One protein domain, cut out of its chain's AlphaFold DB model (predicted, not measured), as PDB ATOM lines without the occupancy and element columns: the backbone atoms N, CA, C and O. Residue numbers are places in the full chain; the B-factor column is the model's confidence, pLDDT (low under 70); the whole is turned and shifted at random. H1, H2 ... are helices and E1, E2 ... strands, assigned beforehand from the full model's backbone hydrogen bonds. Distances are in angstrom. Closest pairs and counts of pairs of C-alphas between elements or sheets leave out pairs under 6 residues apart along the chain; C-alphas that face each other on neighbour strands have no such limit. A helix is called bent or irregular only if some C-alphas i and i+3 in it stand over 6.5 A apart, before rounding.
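What this domain is: This is residues 5 to 65 of the 65 residues of an uncharacterized protein of Nitrospirae bacterium (UniProt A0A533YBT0). What is the shape? A narrow mixed sheet, E1, E2, E3 in order, has H2 packed over one face, and residues 5 to 15 of H1 stick out. What is printed? 61 residues, mixed class, run H1, E1, H2, E2, E3; the whole is loose, radius of gyration of the C-alphas 13.3 A, spanning 34 by 28 by 20 A.

How they stand to each other: How do strands pair? E2, residues 51 to 58, is parallel to E1, residues 27 to 31 (N 30 and O 53, 2.9 A). E2 and E3, residues 61 to 64, form an antiparallel hairpin (N 56 and O 63, 3.0 A). Where are the helices? H2, residues 35 to 44, is on the sheet, two layers, height 9.2 A; its closest C-alphas to E2 are Lys 35 and Glu 54, 6.4 A. E1, H2, E2 make a strand-helix-strand unit, parallel strands joined through a helix, with a right-handed crossover. H1, residues 5 to 21, is not on it; 9 of its 13 O i to N i+4 pairs are within hydrogen-bond range, every one in H2.

Where its parts are: Where are the anchors? H1 begins at (39.856, -42.989, 45.948); E3 ends at (31.068, -34.477, 18.867). How long? H1 spans 25.7 A, only just irregular, C-alphas 13 and 16 being 7.0 A apart; E2 spans 22.1 A.

The domain as a whole: How large? The farthest C-alphas, Val 21 and Gly 59, are 37.2 A apart. Any cut or low confidence? The printed part has no cut; residues 5 to 16 and 18 to 21 are under 70.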
ATOM      1  N   ASP A   5      39.736 -43.346  47.367       51.78
ATOM      2  CA  ASP A   5      39.856 -42.989  45.948       51.78
ATOM      3  C   ASP A   5      40.006 -44.202  45.012       51.78
ATOM      4  O   ASP A   5      39.373 -44.255  43.956       51.78
ATOM      5  N   THR A   6      40.768 -45.227  45.410       52.59
ATOM      6  CA  THR A   6      40.987 -46.432  44.592       52.59
ATOM      7  C   THR A   6      39.701 -47.258  44.463       52.59
ATOM      8  O   THR A   6      39.406 -47.815  43.405       52.59
ATOM      9  N   ILE A   7      38.882 -47.284  45.523       51.53
ATOM     10  CA  ILE A   7      37.586 -47.983  45.548       51.53
ATOM     11  C   ILE A   7      36.577 -47.285  44.621       51.53
ATOM     12  O   ILE A   7      35.702 -47.938  44.043       51.53
ATOM     13  N   ILE A   8      36.678 -45.962  44.465       56.94
ATOM     14  CA  ILE A   8      35.799 -45.180  43.588       56.94
ATOM     15  C   ILE A   8      36.124 -45.450  42.114       56.94
ATOM     16  O   ILE A   8      35.196 -45.650  41.327       56.94
ATOM     17  N   GLU A   9      37.405 -45.522  41.743       56.19
ATOM     18  CA  GLU A   9      37.828 -45.838  40.371       56.19
ATOM     19  C   GLU A   9      37.463 -47.268  39.958       56.19
ATOM     20  O   GLU A   9      36.912 -47.476  38.877       56.19
ATOM     21  N   GLU A  10      37.686 -48.259  40.824       58.44
ATOM     22  CA  GLU A  10      37.352 -49.658  40.526       58.44
ATOM     23  C   GLU A  10      35.835 -49.864  40.367       58.44
ATOM     24  O   GLU A  10      35.365 -50.542  39.443       58.44
ATOM     25  N   LYS A  11      35.038 -49.190  41.207       59.16
ATOM     26  CA  LYS A  11      33.579 -49.138  41.043       59.16
ATOM     27  C   LYS A  11      33.181 -48.407  39.762       59.16
ATOM     28  O   LYS A  11      32.281 -48.861  39.065       59.16
ATOM     29  N   ALA A  12      33.829 -47.301  39.406       58.16
ATOM     30  CA  ALA A  12      33.544 -46.606  38.148       58.16
ATOM     31  C   ALA A  12      33.850 -47.488  36.920       58.16
ATOM     32  O   ALA A  12      33.058 -47.516  35.976       58.16
ATOM     33  N   CYS A  13      34.931 -48.272  36.973       60.12
ATOM     34  CA  CYS A  13      35.346 -49.206  35.925       60.12
ATOM     35  C   CYS A  13      34.408 -50.407  35.737       60.12
ATOM     36  O   CYS A  13      34.461 -51.040  34.685       60.12
ATOM     37  N   SER A  14      33.555 -50.727  36.712       67.12
ATOM     38  CA  SER A  14      32.605 -51.850  36.649       67.12
ATOM     39  C   SER A  14      31.155 -51.406  36.437       67.12
ATOM     40  O   SER A  14      30.379 -52.131  35.825       67.12
ATOM     41  N   ARG A  15      30.785 -50.181  36.834       66.38
ATOM     42  CA  ARG A  15      29.401 -49.669  36.749       66.38
ATOM     43  C   ARG A  15      28.788 -49.647  35.352       66.38
ATOM     44  O   ARG A  15      27.570 -49.708  35.231       66.38
ATOM     45  N   TRP A  16      29.586 -49.548  34.289       68.00
ATOM     46  CA  TRP A  16      29.047 -49.624  32.923       68.00
ATOM     47  C   TRP A  16      28.439 -51.006  32.618       68.00
ATOM     48  O   TRP A  16      27.516 -51.097  31.808       68.00
ATOM     49  N   GLN A  17      28.892 -52.065  33.303       70.88
ATOM     50  CA  GLN A  17      28.361 -53.423  33.157       70.88
ATOM     51  C   GLN A  17      26.912 -53.502  33.641       70.88
ATOM     52  O   GLN A  17      26.084 -54.104  32.961       70.88
ATOM     53  N   ASP A  18      26.574 -52.820  34.740       68.50
ATOM     54  CA  ASP A  18      25.202 -52.769  35.265       68.50
ATOM     55  C   ASP A  18      24.232 -52.174  34.231       68.50
ATOM     56  O   ASP A  18      23.140 -52.696  34.004       68.50
ATOM     57  N   PHE A  19      24.649 -51.108  33.540       66.19
ATOM     58  CA  PHE A  19      23.853 -50.486  32.479       66.19
ATOM     59  C   PHE A  19      23.731 -51.375  31.236       66.19
ATOM     60  O   PHE A  19      22.657 -51.429  30.633       66.19
ATOM     61  N   SER A  20      24.787 -52.120  30.897       65.25
ATOM     62  CA  SER A  20      24.751 -53.104  29.811       65.25
ATOM     63  C   SER A  20      23.753 -54.233  30.093       65.25
ATOM     64  O   SER A  20      23.055 -54.662  29.175       65.25
ATOM     65  N   VAL A  21      23.651 -54.706  31.342       69.31
ATOM     66  CA  VAL A  21      22.676 -55.742  31.743       69.31
ATOM     67  C   VAL A  21      21.237 -55.225  31.649       69.31
ATOM     68  O   VAL A  21      20.332 -55.981  31.303       69.31
ATOM     69  N   MET A  22      21.018 -53.929  31.882       73.31
ATOM     70  CA  MET A  22      19.705 -53.282  31.741       73.31
ATOM     71  C   MET A  22      19.296 -53.009  30.281       73.31
ATOM     72  O   MET A  22      18.260 -52.388  30.047       73.31
ATOM     73  N   GLY A  23      20.086 -53.447  29.294       70.44
ATOM     74  CA  GLY A  23      19.799 -53.229  27.873       70.44
ATOM     75  C   GLY A  23      19.946 -51.771  27.428       70.44
ATOM     76  O   GLY A  23      19.464 -51.403  26.357       70.44
ATOM     77  N   VAL A  24      20.597 -50.930  28.240       76.38
ATOM     78  CA  VAL A  24      20.898 -49.543  27.875       76.38
ATOM     79  C   VAL A  24      22.087 -49.551  26.911       76.38
ATOM     80  O   VAL A  24      23.103 -50.183  27.214       76.38
ATOM     81  N   PRO A  25      22.009 -48.861  25.755       78.06
ATOM     82  CA  PRO A  25      23.122 -48.806  24.818       78.06
ATOM     83  C   PRO A  25      24.334 -48.142  25.475       78.06
ATOM     84  O   PRO A  25      24.268 -46.999  25.932       78.06
ATOM     85  N   PHE A  26      25.454 -48.860  25.510       82.88
ATOM     86  CA  PHE A  26      26.715 -48.337  26.014       82.88
ATOM     87  C   PHE A  26      27.428 -47.551  24.908       82.88
ATOM     88  O   PHE A  26      27.803 -48.123  23.889       82.88
ATOM     89  N   ILE A  27      27.597 -46.243  25.094       88.56
ATOM     90  CA  ILE A  27      28.237 -45.339  24.126       88.56
ATOM     91  C   ILE A  27      29.566 -44.854  24.706       88.56
ATOM     92  O   ILE A  27      29.628 -44.464  25.872       88.56
ATOM     93  N   LEU A  28      30.619 -44.837  23.887       89.56
ATOM     94  CA  LEU A  28      31.920 -44.274  24.249       89.56
ATOM     95  C   LEU A  28      32.123 -42.906  23.596       89.56
ATOM     96  O   LEU A  28      31.808 -42.710  22.425       89.56
ATOM     97  N   ILE A  29      32.702 -41.970  24.345       93.31
ATOM     98  CA  ILE A  29      33.127 -40.661  23.843       93.31
ATOM     99  C   ILE A  29      34.636 -40.568  24.057       93.31
ATOM    100  O   ILE A  29      35.108 -40.684  25.188       93.31
ATOM    101  N   VAL A  30      35.401 -40.403  22.981       93.69
ATOM    102  CA  VAL A  30      36.873 -40.454  23.004       93.69
ATOM    103  C   VAL A  30      37.480 -39.249  22.292       93.69
ATOM    104  O   VAL A  30      36.807 -38.652  21.461       93.69
ATOM    105  N   PRO A  31      38.729 -38.851  22.572       95.50
ATOM    106  CA  PRO A  31      39.343 -37.741  21.849       95.50
ATOM    107  C   PRO A  31      39.421 -38.017  20.340       95.50
ATOM    108  O   PRO A  31      39.591 -39.162  19.915       95.50
ATOM    109  N   ARG A  32      39.343 -36.967  19.518       95.44
ATOM    110  CA  ARG A  32      39.500 -37.074  18.058       95.44
ATOM    111  C   ARG A  32      40.793 -37.803  17.678       95.44
ATOM    112  O   ARG A  32      41.867 -37.469  18.176       95.44
ATOM    113  N   GLY A  33      40.682 -38.791  16.790       94.62
ATOM    114  CA  GLY A  33      41.772 -39.673  16.361       94.62
ATOM    115  C   GLY A  33      41.883 -40.986  17.145       94.62
ATOM    116  O   GLY A  33      42.680 -41.844  16.770       94.62
ATOM    117  N   TYR A  34      41.093 -41.179  18.208       95.19
ATOM    118  CA  TYR A  34      41.159 -42.370  19.061       95.19
ATOM    119  C   TYR A  34      40.044 -43.387  18.797       95.19
ATOM    120  O   TYR A  34      40.069 -44.459  19.403       95.19
ATOM    121  N   LYS A  35      39.097 -43.132  17.883       94.31
ATOM    122  CA  LYS A  35      37.965 -44.046  17.628       94.31
ATOM    123  C   LYS A  35      38.394 -45.473  17.288       94.31
ATOM    124  O   LYS A  35      37.871 -46.425  17.864       94.31
ATOM    125  N   ALA A  36      39.382 -45.637  16.409       93.62
ATOM    126  CA  ALA A  36      39.888 -46.960  16.031       93.62
ATOM    127  C   ALA A  36      40.535 -47.697  17.217       93.62
ATOM    128  O   ALA A  36      40.315 -48.894  17.407       93.62
ATOM    129  N   LEU A  37      41.293 -46.974  18.046       93.81
ATOM    130  CA  LEU A  37      41.930 -47.534  19.233       93.81
ATOM    131  C   LEU A  37      40.889 -47.939  20.286       93.81
ATOM    132  O   LEU A  37      40.977 -49.021  20.863       93.81
ATOM    133  N   ALA A  38      39.872 -47.103  20.491       92.69
ATOM    134  CA  ALA A  38      38.754 -47.387  21.381       92.69
ATOM    135  C   ALA A  38      37.980 -48.631  20.932       92.69
ATOM    136  O   ALA A  38      37.700 -49.507  21.748       92.69
ATOM    137  N   HIS A  39      37.717 -48.757  19.627       91.88
ATOM    138  CA  HIS A  39      37.079 -49.941  19.060       91.88
ATOM    139  C   HIS A  39      37.924 -51.205  19.274       91.88
ATOM    140  O   HIS A  39      37.397 -52.251  19.664       91.88
ATOM    141  N   PHE A  40      39.241 -51.121  19.048       92.62
ATOM    142  CA  PHE A  40      40.166 -52.227  19.297       92.62
ATOM    143  C   PHE A  40      40.112 -52.690  20.755       92.62
ATOM    144  O   PHE A  40      39.963 -53.886  21.014       92.62
ATOM    145  N   PHE A  41      40.186 -51.758  21.708       89.44
ATOM    146  CA  PHE A  41      40.117 -52.107  23.122       89.44
ATOM    147  C   PHE A  41      38.760 -52.685  23.494       89.44
ATOM    148  O   PHE A  41      38.745 -53.786  24.032       89.44
ATOM    149  N   ALA A  42      37.650 -52.029  23.143       87.81
ATOM    150  CA  ALA A  42      36.295 -52.515  23.420       87.81
ATOM    151  C   ALA A  42      36.085 -53.957  22.934       87.81
ATOM    152  O   ALA A  42      35.614 -54.806  23.689       87.81
ATOM    153  N   THR A  43      36.541 -54.255  21.714       86.50
ATOM    154  CA  THR A  43      36.508 -55.613  21.157       86.50
ATOM    155  C   THR A  43      37.354 -56.577  21.992       86.50
ATOM    156  O   THR A  43      36.894 -57.658  22.351       86.50
ATOM    157  N   ARG A  44      38.587 -56.187  22.340       86.94
ATOM    158  CA  ARG A  44      39.523 -57.018  23.110       86.94
ATOM    159  C   ARG A  44      39.016 -57.350  24.516       86.94
ATOM    160  O   ARG A  44      39.300 -58.440  25.002       86.94
ATOM    161  N   ILE A  45      38.295 -56.433  25.161       84.12
ATOM    162  CA  ILE A  45      37.712 -56.642  26.496       84.12
ATOM    163  C   ILE A  45      36.292 -57.229  26.452       84.12
ATOM    164  O   ILE A  45      35.682 -57.416  27.500       84.12
ATOM    165  N   GLY A  46      35.770 -57.550  25.262       80.88
ATOM    166  CA  GLY A  46      34.456 -58.179  25.093       80.88
ATOM    167  C   GLY A  46      33.281 -57.253  25.411       80.88
ATOM    168  O   GLY A  46      32.207 -57.725  25.775       80.88
ATOM    169  N   VAL A  47      33.477 -55.940  25.294       82.25
ATOM    170  CA  VAL A  47      32.452 -54.945  25.610       82.25
ATOM    171  C   VAL A  47      31.648 -54.609  24.370       82.25
ATOM    172  O   VAL A  47      32.190 -54.177  23.354       82.25
ATOM    173  N   CYS A  48      30.333 -54.788  24.469       80.81
ATOM    174  CA  CYS A  48      29.407 -54.443  23.402       80.81
ATOM    175  C   CYS A  48      29.114 -52.938  23.452       80.81
ATOM    176  O   CYS A  48      28.268 -52.475  24.216       80.81
ATOM    177  N   VAL A  49      29.870 -52.167  22.673       85.94
ATOM    178  CA  VAL A  49      29.682 -50.721  22.528       85.94
ATOM    179  C   VAL A  49      28.713 -50.467  21.378       85.94
ATOM    180  O   VAL A  49      28.941 -50.933  20.265       85.94
ATOM    181  N   ALA A  50      27.637 -49.731  21.647       88.25
ATOM    182  CA  ALA A  50      26.622 -49.380  20.663       88.25
ATOM    183  C   ALA A  50      27.132 -48.345  19.649       88.25
ATOM    184  O   ALA A  50      26.838 -48.458  18.463       88.25
ATOM    185  N   ASP A  51      27.900 -47.353  20.112       90.62
ATOM    186  CA  ASP A  51      28.526 -46.348  19.249       90.62
ATOM    187  C   ASP A  51      29.753 -45.708  19.921       90.62
ATOM    188  O   ASP A  51      29.885 -45.708  21.150       90.62
ATOM    189  N   ILE A  52      30.653 -45.150  19.111       93.00
ATOM    190  CA  ILE A  52      31.842 -44.421  19.563       93.00
ATOM    191  C   ILE A  52      31.869 -43.056  18.880       93.00
ATOM    192  O   ILE A  52      32.094 -42.974  17.667       93.00
ATOM    193  N   TYR A  53      31.712 -41.992  19.663       94.81
ATOM    194  CA  TYR A  53      31.859 -40.612  19.205       94.81
ATOM    195  C   TYR A  53      33.247 -40.082  19.519       94.81
ATOM    196  O   TYR A  53      33.827 -40.362  20.571       94.81
ATOM    197  N   GLU A  54      33.768 -39.277  18.610       95.75
ATOM    198  CA  GLU A  54      34.973 -38.509  18.842       95.75
ATOM    199  C   GLU A  54      34.618 -37.113  19.334       95.75
ATOM    200  O   GLU A  54      33.714 -36.477  18.799       95.75
ATOM    201  N   TYR A  55      35.350 -36.609  20.324       95.25
ATOM    202  CA  TYR A  55      35.234 -35.231  20.768       95.25
ATOM    203  C   TYR A  55      36.490 -34.423  20.456       95.25
ATOM    204  O   TYR A  55      37.624 -34.898  20.565       95.25
ATOM    205  N   ALA A  56      36.277 -33.160  20.109       94.25
ATOM    206  CA  ALA A  56      37.314 -32.144  20.068       94.25
ATOM    207  C   ALA A  56      36.877 -30.925  20.883       94.25
ATOM    208  O   ALA A  56      35.691 -30.597  20.960       94.25
ATOM    209  N   LEU A  57      37.852 -30.253  21.491       91.31
ATOM    210  CA  LEU A  57      37.634 -28.970  22.144       91.31
ATOM    211  C   LEU A  57      37.895 -27.856  21.132       91.31
ATOM    212  O   LEU A  57      38.991 -27.748  20.584       91.31
ATOM    213  N   SER A  58      36.876 -27.038  20.899       88.25
ATOM    214  CA  SER A  58      36.911 -25.885  20.003       88.25
ATOM    215  C   SER A  58      36.549 -24.649  20.827       88.25
ATOM    216  O   SER A  58      35.379 -24.361  21.097       88.25
ATOM    217  N   GLY A  59      37.573 -23.966  21.351       87.69
ATOM    218  CA  GLY A  59      37.399 -22.927  22.371       87.69
ATOM    219  C   GLY A  59      36.763 -23.491  23.649       87.69
ATOM    220  O   GLY A  59      37.288 -24.431  24.235       87.69
ATOM    221  N   ASN A  60      35.607 -22.946  24.052       89.31
ATOM    222  CA  ASN A  60      34.838 -23.398  25.224       89.31
ATOM    223  C   ASN A  60      33.695 -24.367  24.865       89.31
ATOM    224  O   ASN A  60      32.746 -24.518  25.635       89.31
ATOM    225  N   LYS A  61      33.731 -24.977  23.675       88.44
ATOM    226  CA  LYS A  61      32.702 -25.910  23.205       88.44
ATOM    227  C   LYS A  61      33.296 -27.291  22.957       88.44
ATOM    228  O   LYS A  61      34.418 -27.416  22.470       88.44
ATOM    229  N   VAL A  62      32.505 -28.312  23.277       89.56
ATOM    230  CA  VAL A  62      32.763 -29.701  22.895       89.56
ATOM    231  C   VAL A  62      32.029 -29.960  21.587       89.56
ATOM    232  O   VAL A  62      30.813 -29.784  21.513       89.56
ATOM    233  N   GLU A  63      32.766 -30.365  20.562       89.81
ATOM    234  CA  GLU A  63      32.211 -30.835  19.296       89.81
ATOM    235  C   GLU A  63      32.287 -32.359  19.273       89.81
ATOM    236  O   GLU A  63      33.368 -32.905  19.492       89.81
ATOM    237  N   LEU A  64      31.157 -33.023  19.018       91.38
ATOM    238  CA  LEU A  64      31.068 -34.477  18.867       91.38
ATOM    239  C   LEU A  64      30.914 -34.828  17.385       91.38
ATOM    240  O   LEU A  64      30.100 -34.215  16.692       91.38
ATOM    241  N   THR A  65      31.697 -35.796  16.917       84.19
ATOM    242  CA  THR A  65      31.748 -36.269  15.522       84.19
ATOM    243  C   THR A  65      31.808 -37.783  15.439       84.19
ATOM    244  O   THR A  65      32.411 -38.400  16.347       84.19
TER     245      THR A  65